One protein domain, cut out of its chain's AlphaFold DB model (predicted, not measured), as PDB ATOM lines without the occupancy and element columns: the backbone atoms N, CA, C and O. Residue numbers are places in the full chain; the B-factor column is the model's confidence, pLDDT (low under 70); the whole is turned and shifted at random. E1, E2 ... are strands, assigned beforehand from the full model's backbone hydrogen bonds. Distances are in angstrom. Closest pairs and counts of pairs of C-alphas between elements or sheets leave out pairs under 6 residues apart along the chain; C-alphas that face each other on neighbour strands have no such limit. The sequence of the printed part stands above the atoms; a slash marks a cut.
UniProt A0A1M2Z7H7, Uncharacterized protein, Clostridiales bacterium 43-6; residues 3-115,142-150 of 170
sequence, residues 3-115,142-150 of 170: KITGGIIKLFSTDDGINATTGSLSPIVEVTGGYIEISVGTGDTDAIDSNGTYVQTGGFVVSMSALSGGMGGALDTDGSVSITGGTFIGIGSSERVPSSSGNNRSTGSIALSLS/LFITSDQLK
ATOM      1  N   LYS A   3     133.178 117.727 159.941       96.25
ATOM      2  CA  LYS A   3     132.974 116.270 159.982       96.25
ATOM      3  C   LYS A   3     132.056 115.826 158.850       96.25
ATOM      4  O   LYS A   3     130.928 116.303 158.749       96.25
ATOM      5  N   ILE A   4     132.527 114.884 158.039       98.00
ATOM      6  CA  ILE A   4     131.807 114.304 156.905       98.00
ATOM      7  C   ILE A   4     131.604 112.811 157.168       98.00
ATOM      8  O   ILE A   4     132.561 112.053 157.347       98.00
ATOM      9  N   THR A   5     130.345 112.378 157.209       98.38
ATOM     10  CA  THR A   5     129.981 110.989 157.542       98.38
ATOM     11  C   THR A   5     129.323 110.221 156.401       98.38
ATOM     12  O   THR A   5     129.053 109.031 156.542       98.38
ATOM     13  N   GLY A   6     129.043 110.871 155.271       97.25
ATOM     14  CA  GLY A   6     128.335 110.257 154.154       97.25
ATOM     15  C   GLY A   6     127.875 111.265 153.106       97.25
ATOM     16  O   GLY A   6     128.127 112.461 153.224       97.25
ATOM     17  N   GLY A   7     127.162 110.763 152.097       98.31
ATOM     18  CA  GLY A   7     126.615 111.559 150.998       98.31
ATOM     19  C   GLY A   7     127.519 111.620 149.767       98.31
ATOM     20  O   GLY A   7     128.606 111.043 149.740       98.31
ATOM     21  N   ILE A   8     127.025 112.301 148.733       98.38
ATOM     22  CA  ILE A   8     127.784 112.660 147.532       98.38
ATOM     23  C   ILE A   8     127.985 114.171 147.590       98.38
ATOM     24  O   ILE A   8     127.023 114.928 147.475       98.38
ATOM     25  N   ILE A   9     129.224 114.599 147.795       98.00
ATOM     26  CA  ILE A   9     129.624 115.997 147.900       98.00
ATOM     27  C   ILE A   9     130.520 116.292 146.705       98.00
ATOM     28  O   ILE A   9     131.568 115.673 146.545       98.00
ATOM     29  N   LYS A  10     130.093 117.226 145.858       97.19
ATOM     30  CA  LYS A  10     130.896 117.753 144.755       97.19
ATOM     31  C   LYS A  10     131.000 119.256 144.930       97.19
ATOM     32  O   LYS A  10     129.977 119.939 144.890       97.19
ATOM     33  N   LEU A  11     132.207 119.747 145.171       95.00
ATOM     34  CA  LEU A  11     132.472 121.138 145.497       95.00
ATOM     35  C   LEU A  11     133.415 121.750 144.467       95.00
ATOM     36  O   LEU A  11     134.461 121.184 144.154       95.00
ATOM     37  N   PHE A  12     133.044 122.939 143.998       94.25
ATOM     38  CA  PHE A  12     133.964 123.864 143.363       94.25
ATOM     39  C   PHE A  12     134.026 125.146 144.195       94.25
ATOM     40  O   PHE A  12     132.974 125.701 144.518       94.25
ATOM     41  N   SER A  13     135.229 125.606 144.528       93.38
ATOM     42  CA  SER A  13     135.463 126.881 145.219       93.38
ATOM     43  C   SER A  13     136.488 127.717 144.455       93.38
ATOM     44  O   SER A  13     137.356 127.177 143.777       93.38
ATOM     45  N   THR A  14     136.376 129.042 144.527       91.44
ATOM     46  CA  THR A  14     137.397 129.968 143.995       91.44
ATOM     47  C   THR A  14     138.491 130.284 145.010       91.44
ATOM     48  O   THR A  14     139.449 130.960 144.657       91.44
ATOM     49  N   ASP A  15     138.303 129.827 146.242       90.50
ATOM     50  CA  ASP A  15     139.238 129.888 147.360       90.50
ATOM     51  C   ASP A  15     139.372 128.456 147.914       90.50
ATOM     52  O   ASP A  15     139.174 127.495 147.158       90.50
ATOM     53  N   ASP A  16     139.606 128.275 149.208       92.94
ATOM     54  CA  ASP A  16     139.605 126.942 149.806       92.94
ATOM     55  C   ASP A  16     138.281 126.191 149.628       92.94
ATOM     56  O   ASP A  16     137.180 126.759 149.632       92.94
ATOM     57  N   GLY A  17     138.386 124.871 149.484       95.06
ATOM     58  CA  GLY A  17     137.231 123.985 149.397       95.06
ATOM     59  C   GLY A  17     136.636 123.709 150.775       95.06
ATOM     60  O   GLY A  17     135.534 124.147 151.110       95.06
ATOM     61  N   ILE A  18     137.369 122.951 151.587       95.31
ATOM     62  CA  ILE A  18     137.054 122.730 153.000       95.31
ATOM     63  C   ILE A  18     138.086 123.476 153.827       95.31
ATOM     64  O   ILE A  18     139.244 123.085 153.811       95.31
ATOM     65  N   ASN A  19     137.653 124.472 154.596       92.81
ATOM     66  CA  ASN A  19     138.535 125.218 155.485       92.81
ATOM     67  C   ASN A  19     138.154 124.990 156.963       92.81
ATOM     68  O   ASN A  19     137.010 125.210 157.382       92.81
ATOM     69  N   ALA A  20     139.120 124.540 157.768       91.44
ATOM     70  CA  ALA A  20     139.020 124.408 159.216       91.44
ATOM     71  C   ALA A  20     140.126 125.220 159.926       91.44
ATOM     72  O   ALA A  20     141.116 124.652 160.381       91.44
ATOM     73  N   THR A  21     139.901 126.530 160.091       79.19
ATOM     74  CA  THR A  21     140.899 127.524 160.565       79.19
ATOM     75  C   THR A  21     140.569 128.231 161.899       79.19
ATOM     76  O   THR A  21     141.236 129.176 162.312       79.19
ATOM     77  N   THR A  22     139.514 127.832 162.628       67.56
ATOM     78  CA  THR A  22     139.100 128.573 163.846       67.56
ATOM     79  C   THR A  22     140.251 128.708 164.850       67.56
ATOM     80  O   THR A  22     140.924 127.710 165.086       67.56
ATOM     81  N   GLY A  23     140.387 129.865 165.521       61.94
ATOM     82  CA  GLY A  23     141.407 130.175 166.551       61.94
ATOM     83  C   GLY A  23     141.415 129.305 167.826       61.94
ATOM     84  O   GLY A  23     141.898 129.727 168.873       61.94
ATOM     85  N   SER A  24     140.850 128.100 167.757       58.69
ATOM     86  CA  SER A  24     141.102 126.975 168.651       58.69
ATOM     87  C   SER A  24     142.478 126.380 168.352       58.69
ATOM     88  O   SER A  24     142.896 126.320 167.202       58.69
ATOM     89  N   LEU A  25     143.162 125.883 169.380       67.31
ATOM     90  CA  LEU A  25     144.533 125.383 169.263       67.31
ATOM     91  C   LEU A  25     144.689 124.093 168.423       67.31
ATOM     92  O   LEU A  25     145.820 123.642 168.274       67.31
ATOM     93  N   SER A  26     143.623 123.481 167.879       78.12
ATOM     94  CA  SER A  26     143.716 122.305 166.982       78.12
ATOM     95  C   SER A  26     142.408 122.024 166.205       78.12
ATOM     96  O   SER A  26     141.624 121.163 166.619       78.12
ATOM     97  N   PRO A  27     142.093 122.727 165.101       90.12
ATOM     98  CA  PRO A  27     140.962 122.353 164.252       90.12
ATOM     99  C   PRO A  27     141.169 120.976 163.589       90.12
ATOM    100  O   PRO A  27     142.282 120.480 163.463       90.12
ATOM    101  N   ILE A  28     140.067 120.317 163.219       92.56
ATOM    102  CA  ILE A  28     140.091 118.967 162.635       92.56
ATOM    103  C   ILE A  28     139.140 118.913 161.443       92.56
ATOM    104  O   ILE A  28     137.990 119.357 161.561       92.56
ATOM    105  N   VAL A  29     139.604 118.319 160.345       96.00
ATOM    106  CA  VAL A  29     138.769 117.806 159.252       96.00
ATOM    107  C   VAL A  29     138.709 116.283 159.377       96.00
ATOM    108  O   VAL A  29     139.737 115.610 159.332       96.00
ATOM    109  N   GLU A  30     137.509 115.734 159.569       96.94
ATOM    110  CA  GLU A  30     137.275 114.299 159.765       96.94
ATOM    111  C   GLU A  30     136.359 113.733 158.670       96.94
ATOM    112  O   GLU A  30     135.222 114.183 158.506       96.94
ATOM    113  N   VAL A  31     136.820 112.695 157.968       98.50
ATOM    114  CA  VAL A  31     136.049 111.959 156.955       98.50
ATOM    115  C   VAL A  31     135.884 110.498 157.374       98.50
ATOM    116  O   VAL A  31     136.849 109.749 157.524       98.50
ATOM    117  N   THR A  32     134.636 110.067 157.542       98.50
ATOM    118  CA  THR A  32     134.289 108.681 157.923       98.50
ATOM    119  C   THR A  32     133.492 107.948 156.841       98.50
ATOM    120  O   THR A  32     133.366 106.728 156.885       98.50
ATOM    121  N   GLY A  33     132.985 108.660 155.829       98.38
ATOM    122  CA  GLY A  33     132.188 108.079 154.754       98.38
ATOM    123  C   GLY A  33     131.819 109.091 153.672       98.38
ATOM    124  O   GLY A  33     132.045 110.288 153.828       98.38
ATOM    125  N   GLY A  34     131.208 108.599 152.594       98.44
ATOM    126  CA  GLY A  34     130.735 109.410 151.468       98.44
ATOM    127  C   GLY A  34     131.676 109.418 150.266       98.44
ATOM    128  O   GLY A  34     132.778 108.875 150.313       98.44
ATOM    129  N   TYR A  35     131.202 110.017 149.178       98.50
ATOM    130  CA  TYR A  35     131.994 110.371 148.005       98.50
ATOM    131  C   TYR A  35     132.181 111.884 148.013       98.50
ATOM    132  O   TYR A  35     131.193 112.615 147.944       98.50
ATOM    133  N   ILE A  36     133.420 112.345 148.123       98.56
ATOM    134  CA  ILE A  36     133.772 113.757 148.234       98.56
ATOM    135  C   ILE A  36     134.726 114.098 147.097       98.56
ATOM    136  O   ILE A  36     135.827 113.563 147.020       98.56
ATOM    137  N   GLU A  37     134.303 114.986 146.212       97.94
ATOM    138  CA  GLU A  37     135.108 115.507 145.114       97.94
ATOM    139  C   GLU A  37     135.209 117.018 145.280       97.94
ATOM    140  O   GLU A  37     134.197 117.721 145.260       97.94
ATOM    141  N   ILE A  38     136.424 117.510 145.484       96.56
ATOM    142  CA  ILE A  38     136.707 118.922 145.711       96.56
ATOM    143  C   ILE A  38     137.673 119.378 144.631       96.56
ATOM    144  O   ILE A  38     138.746 118.799 144.467       96.56
ATOM    145  N   SER A  39     137.290 120.427 143.916       94.38
ATOM    146  CA  SER A  39     138.176 121.183 143.041       94.38
ATOM    147  C   SER A  39     138.183 122.629 143.498       94.38
ATOM    148  O   SER A  39     137.125 123.210 143.720       94.38
ATOM    149  N   VAL A  40     139.357 123.235 143.577       93.12
ATOM    150  CA  VAL A  40     139.477 124.683 143.779       93.12
ATOM    151  C   VAL A  40     139.935 125.372 142.499       93.12
ATOM    152  O   VAL A  40     140.300 124.707 141.520       93.12
ATOM    153  N   GLY A  41     139.820 126.698 142.475       86.88
ATOM    154  CA  GLY A  41     140.357 127.554 141.429       86.88
ATOM    155  C   GLY A  41     141.885 127.540 141.400       86.88
ATOM    156  O   GLY A  41     142.535 126.644 141.932       86.88
ATOM    157  N   THR A  42     142.463 128.536 140.734       83.44
ATOM    158  CA  THR A  42     143.914 128.726 140.736       83.44
ATOM    159  C   THR A  42     144.334 129.823 141.689       83.44
ATOM    160  O   THR A  42     143.685 130.867 141.724       83.44
ATOM    161  N   GLY A  43     145.492 129.649 142.314       81.50
ATOM    162  CA  GLY A  43     146.121 130.660 143.153       81.50
ATOM    163  C   GLY A  43     146.571 130.053 144.473       81.50
ATOM    164  O   GLY A  43     146.943 128.878 144.516       81.50
ATOM    165  N   ASP A  44     146.512 130.878 145.516       82.44
ATOM    166  CA  ASP A  44     146.743 130.499 146.909       82.44
ATOM    167  C   ASP A  44     145.468 129.844 147.461       82.44
ATOM    168  O   ASP A  44     144.659 130.508 148.095       82.44
ATOM    169  N   THR A  45     145.207 128.599 147.053       88.25
ATOM    170  CA  THR A  45     143.956 127.892 147.367       88.25
ATOM    171  C   THR A  45     144.215 126.431 147.695       88.25
ATOM    172  O   THR A  45     144.881 125.720 146.924       88.25
ATOM    173  N   ASP A  46     143.592 125.943 148.756       92.44
ATOM    174  CA  ASP A  46     143.712 124.578 149.235       92.44
ATOM    175  C   ASP A  46     142.376 123.838 149.108       92.44
ATOM    176  O   ASP A  46     141.311 124.267 149.554       92.44
ATOM    177  N   ALA A  47     142.403 122.661 148.481       95.06
ATOM    178  CA  ALA A  47     141.186 121.861 148.360       95.06
ATOM    179  C   ALA A  47     140.660 121.453 149.747       95.06
ATOM    180  O   ALA A  47     139.453 121.478 150.004       95.06
ATOM    181  N   ILE A  48     141.578 121.141 150.658       95.44
ATOM    182  CA  ILE A  48     141.308 120.977 152.080       95.44
ATOM    183  C   ILE A  48     142.404 121.732 152.828       95.44
ATOM    184  O   ILE A  48     143.567 121.353 152.709       95.44
ATOM    185  N   ASP A  49     142.008 122.740 153.596       92.81
ATOM    186  CA  ASP A  49     142.839 123.519 154.511       92.81
ATOM    187  C   ASP A  49     142.419 123.231 155.959       92.81
ATOM    188  O   ASP A  49     141.240 123.315 156.335       92.81
ATOM    189  N   SER A  50     143.384 122.885 156.803       92.25
ATOM    190  CA  SER A  50     143.187 122.874 158.242       92.25
ATOM    191  C   SER A  50     144.415 123.370 158.995       92.25
ATOM    192  O   SER A  50     145.444 122.702 159.011       92.25
ATOM    193  N   ASN A  51     144.245 124.384 159.849       91.56
ATOM    194  CA  ASN A  51     145.266 124.775 160.841       91.56
ATOM    195  C   ASN A  51     145.479 123.720 161.960       91.56
ATOM    196  O   ASN A  51     145.937 124.022 163.062       91.56
ATOM    197  N   GLY A  52     145.052 122.478 161.747       92.19
ATOM    198  CA  GLY A  52     145.206 121.362 162.663       92.19
ATOM    199  C   GLY A  52     145.293 120.062 161.874       92.19
ATOM    200  O   GLY A  52     146.161 119.936 161.020       92.19
ATOM    201  N   THR A  53     144.475 119.053 162.170       91.88
ATOM    202  CA  THR A  53     144.690 117.693 161.636       91.88
ATOM    203  C   THR A  53     143.653 117.259 160.607       91.88
ATOM    204  O   THR A  53     142.462 117.536 160.766       91.88
ATOM    205  N   TYR A  54     144.080 116.438 159.648       95.00
ATOM    206  CA  TYR A  54     143.185 115.676 158.777       95.00
ATOM    207  C   TYR A  54     143.116 114.213 159.212       95.00
ATOM    208  O   TYR A  54     144.144 113.540 159.340       95.00
ATOM    209  N   VAL A  55     141.900 113.704 159.403       95.50
ATOM    210  CA  VAL A  55     141.640 112.311 159.774       95.50
ATOM    211  C   VAL A  55     140.648 111.691 158.803       95.50
ATOM    212  O   VAL A  55     139.530 112.175 158.644       95.50
ATOM    213  N   GLN A  56     141.022 110.565 158.205       97.56
ATOM    214  CA  GLN A  56     140.144 109.784 157.348       97.56
ATOM    215  C   GLN A  56     140.145 108.307 157.749       97.56
ATOM    216  O   GLN A  56     141.182 107.645 157.774       97.56
ATOM    217  N   THR A  57     138.960 107.781 158.047       97.25
ATOM    218  CA  THR A  57     138.735 106.366 158.407       97.25
ATOM    219  C   THR A  57     137.812 105.644 157.423       97.25
ATOM    220  O   THR A  57     137.645 104.431 157.512       97.25
ATOM    221  N   GLY A  58     137.244 106.366 156.457       97.81
ATOM    222  CA  GLY A  58     136.387 105.828 155.408       97.81
ATOM    223  C   GLY A  58     136.126 106.858 154.311       97.81
ATOM    224  O   GLY A  58     136.727 107.929 154.292       97.81
ATOM    225  N   GLY A  59     135.218 106.534 153.392       98.38
ATOM    226  CA  GLY A  59     134.855 107.412 152.278       98.38
ATOM    227  C   GLY A  59     135.842 107.390 151.108       98.38
ATOM    228  O   GLY A  59     136.889 106.745 151.149       98.38
ATOM    229  N   PHE A  60     135.461 108.076 150.036       98.56
ATOM    230  CA  PHE A  60     136.227 108.225 148.805       98.56
ATOM    231  C   PHE A  60     136.419 109.717 148.537       98.56
ATOM    232  O   PHE A  60     135.461 110.401 148.185       98.56
ATOM    233  N   VAL A  61     137.635 110.216 148.739       98.62
ATOM    234  CA  VAL A  61     137.975 111.640 148.652       98.62
ATOM    235  C   VAL A  61     138.874 111.879 147.446       98.62
ATOM    236  O   VAL A  61     139.934 111.267 147.329       98.62
ATOM    237  N   VAL A  62     138.462 112.783 146.562       98.00
ATOM    238  CA  VAL A  62     139.269 113.333 145.471       98.00
ATOM    239  C   VAL A  62     139.456 114.815 145.757       98.00
ATOM    240  O   VAL A  62     138.491 115.573 145.735       98.00
ATOM    241  N   SER A  63     140.690 115.211 146.048       97.12
ATOM    242  CA  SER A  63     141.043 116.563 146.466       97.12
ATOM    243  C   SER A  63     141.991 117.185 145.446       97.12
ATOM    244  O   SER A  63     143.103 116.688 145.249       97.12
ATOM    245  N   MET A  64     141.529 118.219 144.743       95.12
ATOM    246  CA  MET A  64     142.212 118.815 143.593       95.12
ATOM    247  C   MET A  64     142.466 120.305 143.810       95.12
ATOM    248  O   MET A  64     141.517 121.085 143.885       95.12
ATOM    249  N   SER A  65     143.740 120.697 143.819       93.25
ATOM    250  CA  SER A  65     144.154 122.104 143.786       93.25
ATOM    251  C   SER A  65     145.146 122.347 142.657       93.25
ATOM    252  O   SER A  65     146.123 121.613 142.491       93.25
ATOM    253  N   ALA A  66     144.874 123.356 141.836       86.50
ATOM    254  CA  ALA A  66     145.748 123.749 140.744       86.50
ATOM    255  C   ALA A  66     146.470 125.041 141.117       86.50
ATOM    256  O   ALA A  66     145.865 126.101 141.194       86.50
ATOM    257  N   LEU A  67     147.786 124.986 141.280       79.31
ATOM    258  CA  LEU A  67     148.564 126.195 141.545       79.31
ATOM    259  C   LEU A  67     148.666 127.087 140.294       79.31
ATOM    260  O   LEU A  67     148.999 126.599 139.210       79.31
ATOM    261  N   SER A  68     148.488 128.402 140.462       67.81
ATOM    262  CA  SER A  68     148.933 129.427 139.505       67.81
ATOM    263  C   SER A  68     149.375 130.683 140.264       67.81
ATOM    264  O   SER A  68     148.588 131.596 140.493       67.81
ATOM    265  N   GLY A  69     150.642 130.696 140.700       59.09
ATOM    266  CA  GLY A  69     151.128 131.654 141.705       59.09
ATOM    267  C   GLY A  69     150.602 131.332 143.116       59.09
ATOM    268  O   GLY A  69     149.554 130.710 143.245       59.09
ATOM    269  N   GLY A  70     151.331 131.725 144.167       67.38
ATOM    270  CA  GLY A  70     150.960 131.441 145.571       67.38
ATOM    271  C   GLY A  70     151.386 130.055 146.079       67.38
ATOM    272  O   GLY A  70     152.283 129.453 145.482       67.38
ATOM    273  N   MET A  71     150.765 129.582 147.170       74.00
ATOM    274  CA  MET A  71     150.901 128.242 147.762       74.00
ATOM    275  C   MET A  71     149.545 127.516 147.692       74.00
ATOM    276  O   MET A  71     148.519 128.040 148.086       74.00
ATOM    277  N   GLY A  72     149.493 126.296 147.169       81.38
ATOM    278  CA  GLY A  72     148.212 125.608 146.989       81.38
ATOM    279  C   GLY A  72     148.375 124.103 147.003       81.38
ATOM    280  O   GLY A  72     149.337 123.559 146.446       81.38
ATOM    281  N   GLY A  73     147.434 123.441 147.661       90.00
ATOM    282  CA  GLY A  73     147.547 122.074 148.126       90.00
ATOM    283  C   GLY A  73     146.285 121.258 147.917       90.00
ATOM    284  O   GLY A  73     145.148 121.712 148.043       90.00
ATOM    285  N   ALA A  74     146.492 119.983 147.605       93.56
ATOM    286  CA  ALA A  74     145.405 119.014 147.654       93.56
ATOM    287  C   ALA A  74     144.984 118.731 149.107       93.56
ATOM    288  O   ALA A  74     143.854 118.319 149.351       93.56
ATOM    289  N   LEU A  75     145.901 118.895 150.060       94.12
ATOM    290  CA  LEU A  75     145.634 118.804 151.486       94.12
ATOM    291  C   LEU A  75     146.705 119.600 152.229       94.12
ATOM    292  O   LEU A  75     147.835 119.122 152.361       94.12
ATOM    293  N   ASP A  76     146.335 120.783 152.703       91.50
ATOM    294  CA  ASP A  76     147.161 121.594 153.583       91.50
ATOM    295  C   ASP A  76     146.727 121.410 155.032       91.50
ATOM    296  O   ASP A  76     145.557 121.562 155.386       91.50
ATOM    297  N   THR A  77     147.675 121.001 155.868       90.50
ATOM    298  CA  THR A  77     147.433 120.829 157.297       90.50
ATOM    299  C   THR A  77     148.645 121.268 158.099       90.50
ATOM    300  O   THR A  77     149.738 120.748 157.866       90.50
ATOM    301  N   ASP A  78     148.445 122.103 159.119       89.69
ATOM    302  CA  ASP A  78     149.506 122.457 160.079       89.69
ATOM    303  C   ASP A  78     149.868 121.284 161.011       89.69
ATOM    304  O   ASP A  78     150.973 121.197 161.552       89.69
ATOM    305  N   GLY A  79     148.909 120.385 161.238       89.56
ATOM    306  CA  GLY A  79     149.041 119.199 162.073       89.56
ATOM    307  C   GLY A  79     149.288 117.918 161.275       89.56
ATOM    308  O   GLY A  79     149.838 117.901 160.180       89.56
ATOM    309  N   SER A  80     148.901 116.785 161.862       90.06
ATOM    310  CA  SER A  80     149.091 115.468 161.252       90.06
ATOM    311  C   SER A  80     148.015 115.119 160.222       90.06
ATOM    312  O   SER A  80     146.829 115.380 160.437       90.06
ATOM    313  N   VAL A  81     148.424 114.366 159.202       92.38
ATOM    314  CA  VAL A  81     147.537 113.649 158.275       92.38
ATOM    315  C   VAL A  81     147.476 112.171 158.674       92.38
ATOM    316  O   VAL A  81     148.499 111.485 158.684       92.38
ATOM    317  N   SER A  82     146.280 111.658 158.973       93.00
ATOM    318  CA  SER A  82     146.037 110.241 159.268       93.00
ATOM    319  C   SER A  82     144.940 109.687 158.366       93.00
ATOM    320  O   SER A  82     143.783 110.087 158.465       93.00
ATOM    321  N   ILE A  83     145.292 108.753 157.483       95.12
ATOM    322  CA  ILE A  83     144.339 108.127 156.558       95.12
ATOM    323  C   ILE A  83     144.431 106.626 156.769       95.12
ATOM    324  O   ILE A  83     145.384 106.002 156.330       95.12
ATOM    325  N   THR A  84     143.485 106.039 157.494       93.81
ATOM    326  CA  THR A  84     143.536 104.627 157.923       93.81
ATOM    327  C   THR A  84     142.484 103.745 157.250       93.81
ATOM    328  O   THR A  84     142.596 102.519 157.305       93.81
ATOM    329  N   GLY A  85     141.515 104.345 156.555       95.06
ATOM    330  CA  GLY A  85     140.493 103.636 155.788       95.06
ATOM    331  C   GLY A  85     139.923 104.480 154.651       95.06
ATOM    332  O   GLY A  85     140.148 105.691 154.586       95.06
ATOM    333  N   GLY A  86     139.187 103.831 153.749       97.25
ATOM    334  CA  GLY A  86     138.677 104.453 152.534       97.25
ATOM    335  C   GLY A  86     139.775 104.736 151.510       97.25
ATOM    336  O   GLY A  86     140.835 104.111 151.524       97.25
ATOM    337  N   THR A  87     139.507 105.691 150.623       97.88
ATOM    338  CA  THR A  87     140.412 106.139 149.557       97.88
ATOM    339  C   THR A  87     140.572 107.650 149.613       97.88
ATOM    340  O   THR A  87     139.582 108.376 149.690       97.88
ATOM    341  N   PHE A  88     141.808 108.128 149.535       97.88
ATOM    342  CA  PHE A  88     142.140 109.534 149.343       97.88
ATOM    343  C   PHE A  88     143.044 109.684 148.121       97.88
ATOM    344  O   PHE A  88     144.078 109.019 148.009       97.88
ATOM    345  N   ILE A  89     142.646 110.573 147.218       97.38
ATOM    346  CA  ILE A  89     143.364 110.927 146.000       97.38
ATOM    347  C   ILE A  89     143.634 112.431 146.063       97.38
ATOM    348  O   ILE A  89     142.720 113.235 145.898       97.38
ATOM    349  N   GLY A  90     144.887 112.803 146.314       95.88
ATOM    350  CA  GLY A  90     145.351 114.187 146.306       95.88
ATOM    351  C   GLY A  90     146.020 114.522 144.978       95.88
ATOM    352  O   GLY A  90     146.962 113.843 144.570       95.88
ATOM    353  N   ILE A  91     145.546 115.562 144.300       94.44
ATOM    354  CA  ILE A  91     146.019 115.981 142.980       94.44
ATOM    355  C   ILE A  91     146.396 117.463 143.059       94.44
ATOM    356  O   ILE A  91     145.559 118.302 143.387       94.44
ATOM    357  N   GLY A  92     147.663 117.778 142.787       90.00
ATOM    358  CA  GLY A  92     148.231 119.110 143.028       90.00
ATOM    359  C   GLY A  92     149.285 119.530 142.005       90.00
ATOM    360  O   GLY A  92     149.681 118.738 141.150       90.00
ATOM    361  N   SER A  93     149.789 120.762 142.089       79.88
ATOM    362  CA  SER A  93     150.794 121.276 141.139       79.88
ATOM    363  C   SER A  93     152.240 121.243 141.631       79.88
ATOM    364  O   SER A  93     153.128 121.250 140.785       79.88
ATOM    365  N   SER A  94     152.525 121.161 142.932       66.94
ATOM    366  CA  SER A  94     153.901 120.951 143.441       66.94
ATOM    367  C   SER A  94     153.969 120.863 144.961       66.94
ATOM    368  O   SER A  94     154.800 120.112 145.475       66.94
ATOM    369  N   GLU A  95     153.107 121.605 145.653       69.56
ATOM    370  CA  GLU A  95     153.150 121.821 147.100       69.56
ATOM    371  C   GLU A  95     151.935 121.189 147.793       69.56
ATOM    372  O   GLU A  95     150.933 120.894 147.142       69.56
ATOM    373  N   ARG A  96     152.069 120.901 149.099       79.38
ATOM    374  CA  ARG A  96     150.957 120.509 149.994       79.38
ATOM    375  C   ARG A  96     150.066 119.382 149.438       79.38
ATOM    376  O   ARG A  96     148.847 119.338 149.580       79.38
ATOM    377  N   VAL A  97     150.717 118.435 148.764       80.44
ATOM    378  CA  VAL A  97     150.180 117.103 148.482       80.44
ATOM    379  C   VAL A  97     150.824 116.161 149.494       80.44
ATOM    380  O   VAL A  97     152.056 116.192 149.616       80.44
ATOM    381  N   PRO A  98     150.057 115.303 150.188       82.44
ATOM    382  CA  PRO A  98     150.628 114.407 151.180       82.44
ATOM    383  C   PRO A  98     151.767 113.567 150.594       82.44
ATOM    384  O   PRO A  98     151.702 113.079 149.465       82.44
ATOM    385  N   SER A  99     152.836 113.400 151.368       78.75
ATOM    386  CA  SER A  99     153.963 112.532 151.009       78.75
ATOM    387  C   SER A  99     153.854 111.147 151.647       78.75
ATOM    388  O   SER A  99     154.478 110.202 151.176       78.75
ATOM    389  N   SER A 100     153.039 111.008 152.693       76.50
ATOM    390  CA  SER A 100     152.690 109.749 153.349       76.50
ATOM    391  C   SER A 100     151.384 109.923 154.133       76.50
ATOM    392  O   SER A 100     150.951 111.047 154.372       76.50
ATOM    393  N   SER A 101     150.770 108.817 154.554       75.12
ATOM    394  CA  SER A 101     149.669 108.827 155.535       75.12
ATOM    395  C   SER A 101     149.988 108.013 156.797       75.12
ATOM    396  O   SER A 101     149.090 107.605 157.531       75.12
ATOM    397  N   GLY A 102     151.278 107.737 157.033       70.25
ATOM    398  CA  GLY A 102     151.738 106.904 158.149       70.25
ATOM    399  C   GLY A 102     151.462 105.400 157.993       70.25
ATOM    400  O   GLY A 102     151.612 104.660 158.960       70.25
ATOM    401  N   ASN A 103     151.065 104.935 156.800       77.06
ATOM    402  CA  ASN A 103     150.836 103.520 156.490       77.06
ATOM    403  C   ASN A 103     151.480 103.087 155.156       77.06
ATOM    404  O   ASN A 103     151.834 103.921 154.321       77.06
ATOM    405  N   ASN A 104     151.554 101.769 154.930       78.44
ATOM    406  CA  ASN A 104     152.139 101.145 153.729       78.44
ATOM    407  C   ASN A 104     151.127 100.995 152.571       78.44
ATOM    408  O   ASN A 104     151.200 100.066 151.769       78.44
ATOM    409  N   ARG A 105     150.098 101.849 152.526       87.31
ATOM    410  CA  ARG A 105     149.044 101.835 151.494       87.31
ATOM    411  C   ARG A 105     149.023 103.111 150.660       87.31
ATOM    412  O   ARG A 105     148.064 103.363 149.940       87.31
ATOM    413  N   SER A 106     150.063 103.928 150.801       89.00
ATOM    414  CA  SER A 106     150.219 105.198 150.104       89.00
ATOM    415  C   SER A 106     151.250 105.078 148.988       89.00
ATOM    416  O   SER A 106     152.290 104.451 149.172       89.00
ATOM    417  N   THR A 107     151.028 105.750 147.863       86.56
ATOM    418  CA  THR A 107     152.002 105.825 146.761       86.56
ATOM    419  C   THR A 107     153.219 106.696 147.072       86.56
ATOM    420  O   THR A 107     154.184 106.707 146.311       86.56
ATOM    421  N   GLY A 108     153.136 107.504 148.132       84.31
ATOM    422  CA  GLY A 108     153.915 108.733 148.240       84.31
ATOM    423  C   GLY A 108     153.486 109.772 147.197       84.31
ATOM    424  O   GLY A 108     152.620 109.512 146.357       84.31
ATOM    425  N   SER A 109     154.063 110.972 147.259       83.12
ATOM    426  CA  SER A 109     153.811 112.007 146.247       83.12
ATOM    427  C   SER A 109     154.559 111.667 144.956       83.12
ATOM    428  O   SER A 109     155.791 111.620 144.927       83.12
ATOM    429  N   ILE A 110     153.820 111.436 143.874       87.06
ATOM    430  CA  ILE A 110     154.350 111.123 142.548       87.06
ATOM    431  C   ILE A 110     154.384 112.407 141.717       87.06
ATOM    432  O   ILE A 110     153.352 113.047 141.525       87.06
ATOM    433  N   ALA A 111     155.552 112.755 141.168       88.75
ATOM    434  CA  ALA A 111     155.654 113.753 140.105       88.75
ATOM    435  C   ALA A 111     155.081 113.172 138.801       88.75
ATOM    436  O   ALA A 111     155.641 112.228 138.235       88.75
ATOM    437  N   LEU A 112     153.938 113.697 138.363       89.75
ATOM    438  CA  LEU A 112     153.181 113.199 137.223       89.75
ATOM    439  C   LEU A 112     152.301 114.299 136.620       89.75
ATOM    440  O   LEU A 112     151.463 114.862 137.315       89.75
ATOM    441  N   SER A 113     152.435 114.537 135.312       91.44
ATOM    442  CA  SER A 113     151.533 115.438 134.586       91.44
ATOM    443  C   SER A 113     150.166 114.783 134.368       91.44
ATOM    444  O   SER A 113     150.062 113.741 133.716       91.44
ATOM    445  N   LEU A 114     149.120 115.400 134.912       93.12
ATOM    446  CA  LEU A 114     147.730 114.966 134.818       93.12
ATOM    447  C   LEU A 114     146.930 116.039 134.077       93.12
ATOM    448  O   LEU A 114     146.605 117.076 134.646       93.12
ATOM    449  N   SER A 115     146.605 115.790 132.810       93.56
ATOM    450  CA  SER A 115     145.694 116.640 132.024       93.56
ATOM    451  C   SER A 115     144.224 116.281 132.284       93.56
ATOM    452  O   SER A 115     143.963 115.127 132.652       93.56
ATOM    453  N   LEU A 142     150.479 113.680 142.098       94.19
ATOM    454  CA  LEU A 142     149.474 112.701 142.479       94.19
ATOM    455  C   LEU A 142     149.897 112.016 143.772       94.19
ATOM    456  O   LEU A 142     151.025 111.541 143.885       94.19
ATOM    457  N   PHE A 143     148.973 111.901 144.708       94.81
ATOM    458  CA  PHE A 143     149.085 111.048 145.876       94.81
ATOM    459  C   PHE A 143     147.835 110.189 145.965       94.81
ATOM    460  O   PHE A 143     146.721 110.701 145.889       94.81
ATOM    461  N   ILE A 144     148.021 108.886 146.135       95.88
ATOM    462  CA  ILE A 144     146.925 107.958 146.386       95.88
ATOM    463  C   ILE A 144     147.244 107.203 147.667       95.88
ATOM    464  O   ILE A 144     148.331 106.648 147.814       95.88
ATOM    465  N   THR A 145     146.276 107.143 148.571       95.69
ATOM    466  CA  THR A 145     146.249 106.171 149.664       95.69
ATOM    467  C   THR A 145     144.879 105.517 149.701       95.69
ATOM    468  O   THR A 145     143.862 106.176 149.479       95.69
ATOM    469  N   SER A 146     144.835 104.206 149.901       96.12
ATOM    470  CA  SER A 146     143.566 103.483 149.916       96.12
ATOM    471  C   SER A 146     143.673 102.155 150.648       96.12
ATOM    472  O   SER A 146     144.669 101.446 150.521       96.12
ATOM    473  N   ASP A 147     142.620 101.767 151.361       94.69
ATOM    474  CA  ASP A 147     142.490 100.424 151.937       94.69
ATOM    475  C   ASP A 147     142.423  99.293 150.893       94.69
ATOM    476  O   ASP A 147     142.642  98.130 151.239       94.69
ATOM    477  N   GLN A 148     142.211  99.631 149.618       95.06
ATOM    478  CA  GLN A 148     142.237  98.694 148.495       95.06
ATOM    479  C   GLN A 148     143.654  98.428 147.958       95.06
ATOM    480  O   GLN A 148     143.859  97.457 147.220       95.06
ATOM    481  N   LEU A 149     144.642  99.265 148.306       94.88
ATOM    482  CA  LEU A 149     146.032  99.073 147.892       94.88
ATOM    483  C   LEU A 149     146.730  98.075 148.822       94.88
ATOM    484  O   LEU A 149     146.751  98.224 150.045       94.88
ATOM    485  N   LYS A 150     147.319  97.041 148.226       93.62
ATOM    486  CA  LYS A 150     147.971  95.928 148.919       93.62
ATOM    487  C   LYS A 150     149.471  95.980 148.681       93.62
ATOM    488  O   LYS A 150     149.914  96.005 147.534       93.62
TER     489      LYS A 150
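Overview. This is residues 3 to 115 and 142 to 150 of the 170 residues of an uncharacterized protein of Clostridiales bacterium 43-6 (UniProt A0A1M2Z7H7). The chain is wound in stacked turns, a solenoid with a roughly triangular cross-section. One wall is made by E6, E8, E10 and the longer parts of E1 and E3; a second by E5, E7 and the first residues of E1 and E3; a third by E2, E4 and the short stretch 76 to 77. E1 and E3 each turn a corner between the first two walls, while residues 93 to 109 run across the end of the stack by E8 and lead to E9, the strand farthest from the mean of the C-alphas. The printed part has 122 residues with ten named strands, E1 to E10 in order, and no named helix: an all-strand domain, with a branched, twisted sheet of seven strands, mixed since E8 and E10 are antiparallel and its other pairs parallel, and a parallel pair, E2 and E4. It is compact, with a radius of gyration of the C-alphas of 13.1 A, and rounded, spanning 36 by 36 by 26 A.

Along the chain. Begin in the largest sheet with E3, residues 28 to 42, the longest strand: find C-alpha 28 at (140.091, 118.967, 162.635) and go 24.3 A to C-alpha 42, past a bend of 129 degrees at residue 33. E1, residues 3 to 13, starts at C-alpha 3, (132.974, 116.270, 159.982), bends by 121 degrees at residue 6 and measures 18.4 A. Look next at E6, residues 60 to 66, 19.9 A, and E8, residues 87 to 92, 16.5 A. E5 is residues 53 to 56, 10.1 A, and E7 residues 81 to 83, 6.6 A. E10, residues 142 to 146, runs 13.2 A to C-alpha 146 at (143.566, 103.483, 149.916). Outside this sheet you find E2, residues 18 to 20, and E4, residues 48 to 50, each 6.7 A, and E9, residues 110 to 114, 10.9 A.

Arrangement. Start at E3, where the sheet branches. E1 lies on one side of it, beside residues 30 to 40; on the other side lie E5, beside residues 28 to 32, and E6, beside residues 35 to 42. For E1 and E3, parallel at 2 degrees, look at N 9 and O 35, 2.8 A, within hydrogen-bond range. E3 and E5 are parallel, with N 31 and O 55 at 2.8 A; E3 and E6 are parallel too, with N 38 and O 62 at 2.8 A. E7 is the parallel neighbour of E5, with N 82 and O 54 at 2.9 A. E8 is parallel to E6 at 4 degrees, with N 63 and O 89 at 2.8 A. E10 is the antiparallel neighbour of E8 at 172 degrees, with N 90 and O 143 at 2.8 A. E1, E7 and E10 are edge strands. Now turn to E2 and E4, parallel at 2 degrees, with N 49 and O 18 at 2.8 A; residues 49 to 50 also pair, parallel, with residues 76 to 77. The closest C-alphas of E3 and E4 are those of Ile 28 and Ser 50, 6.6 A apart. E9 pairs with no named strand; its closest C-alpha to E10 is Ile 110, 5.1 A from that of Leu 142, and E8 and E9 are near each other, with 7 pairs of C-alphas within 10 A.

Size, cuts and confidence. The C-alphas farthest apart are those of Gly 23 and Lys 150, at 39.1 A. Residues 116 to 141 are cut out, and C-alphas 115 and 142 stand 11.8 A apart across the cut. The long links are E6 to E7, 14 residues, and E8 to E9, 17 residues. The mean pLDDT of the printed part is 89.6; residues 22 to 25, 68 to 70 and 94 to 95 are under 70.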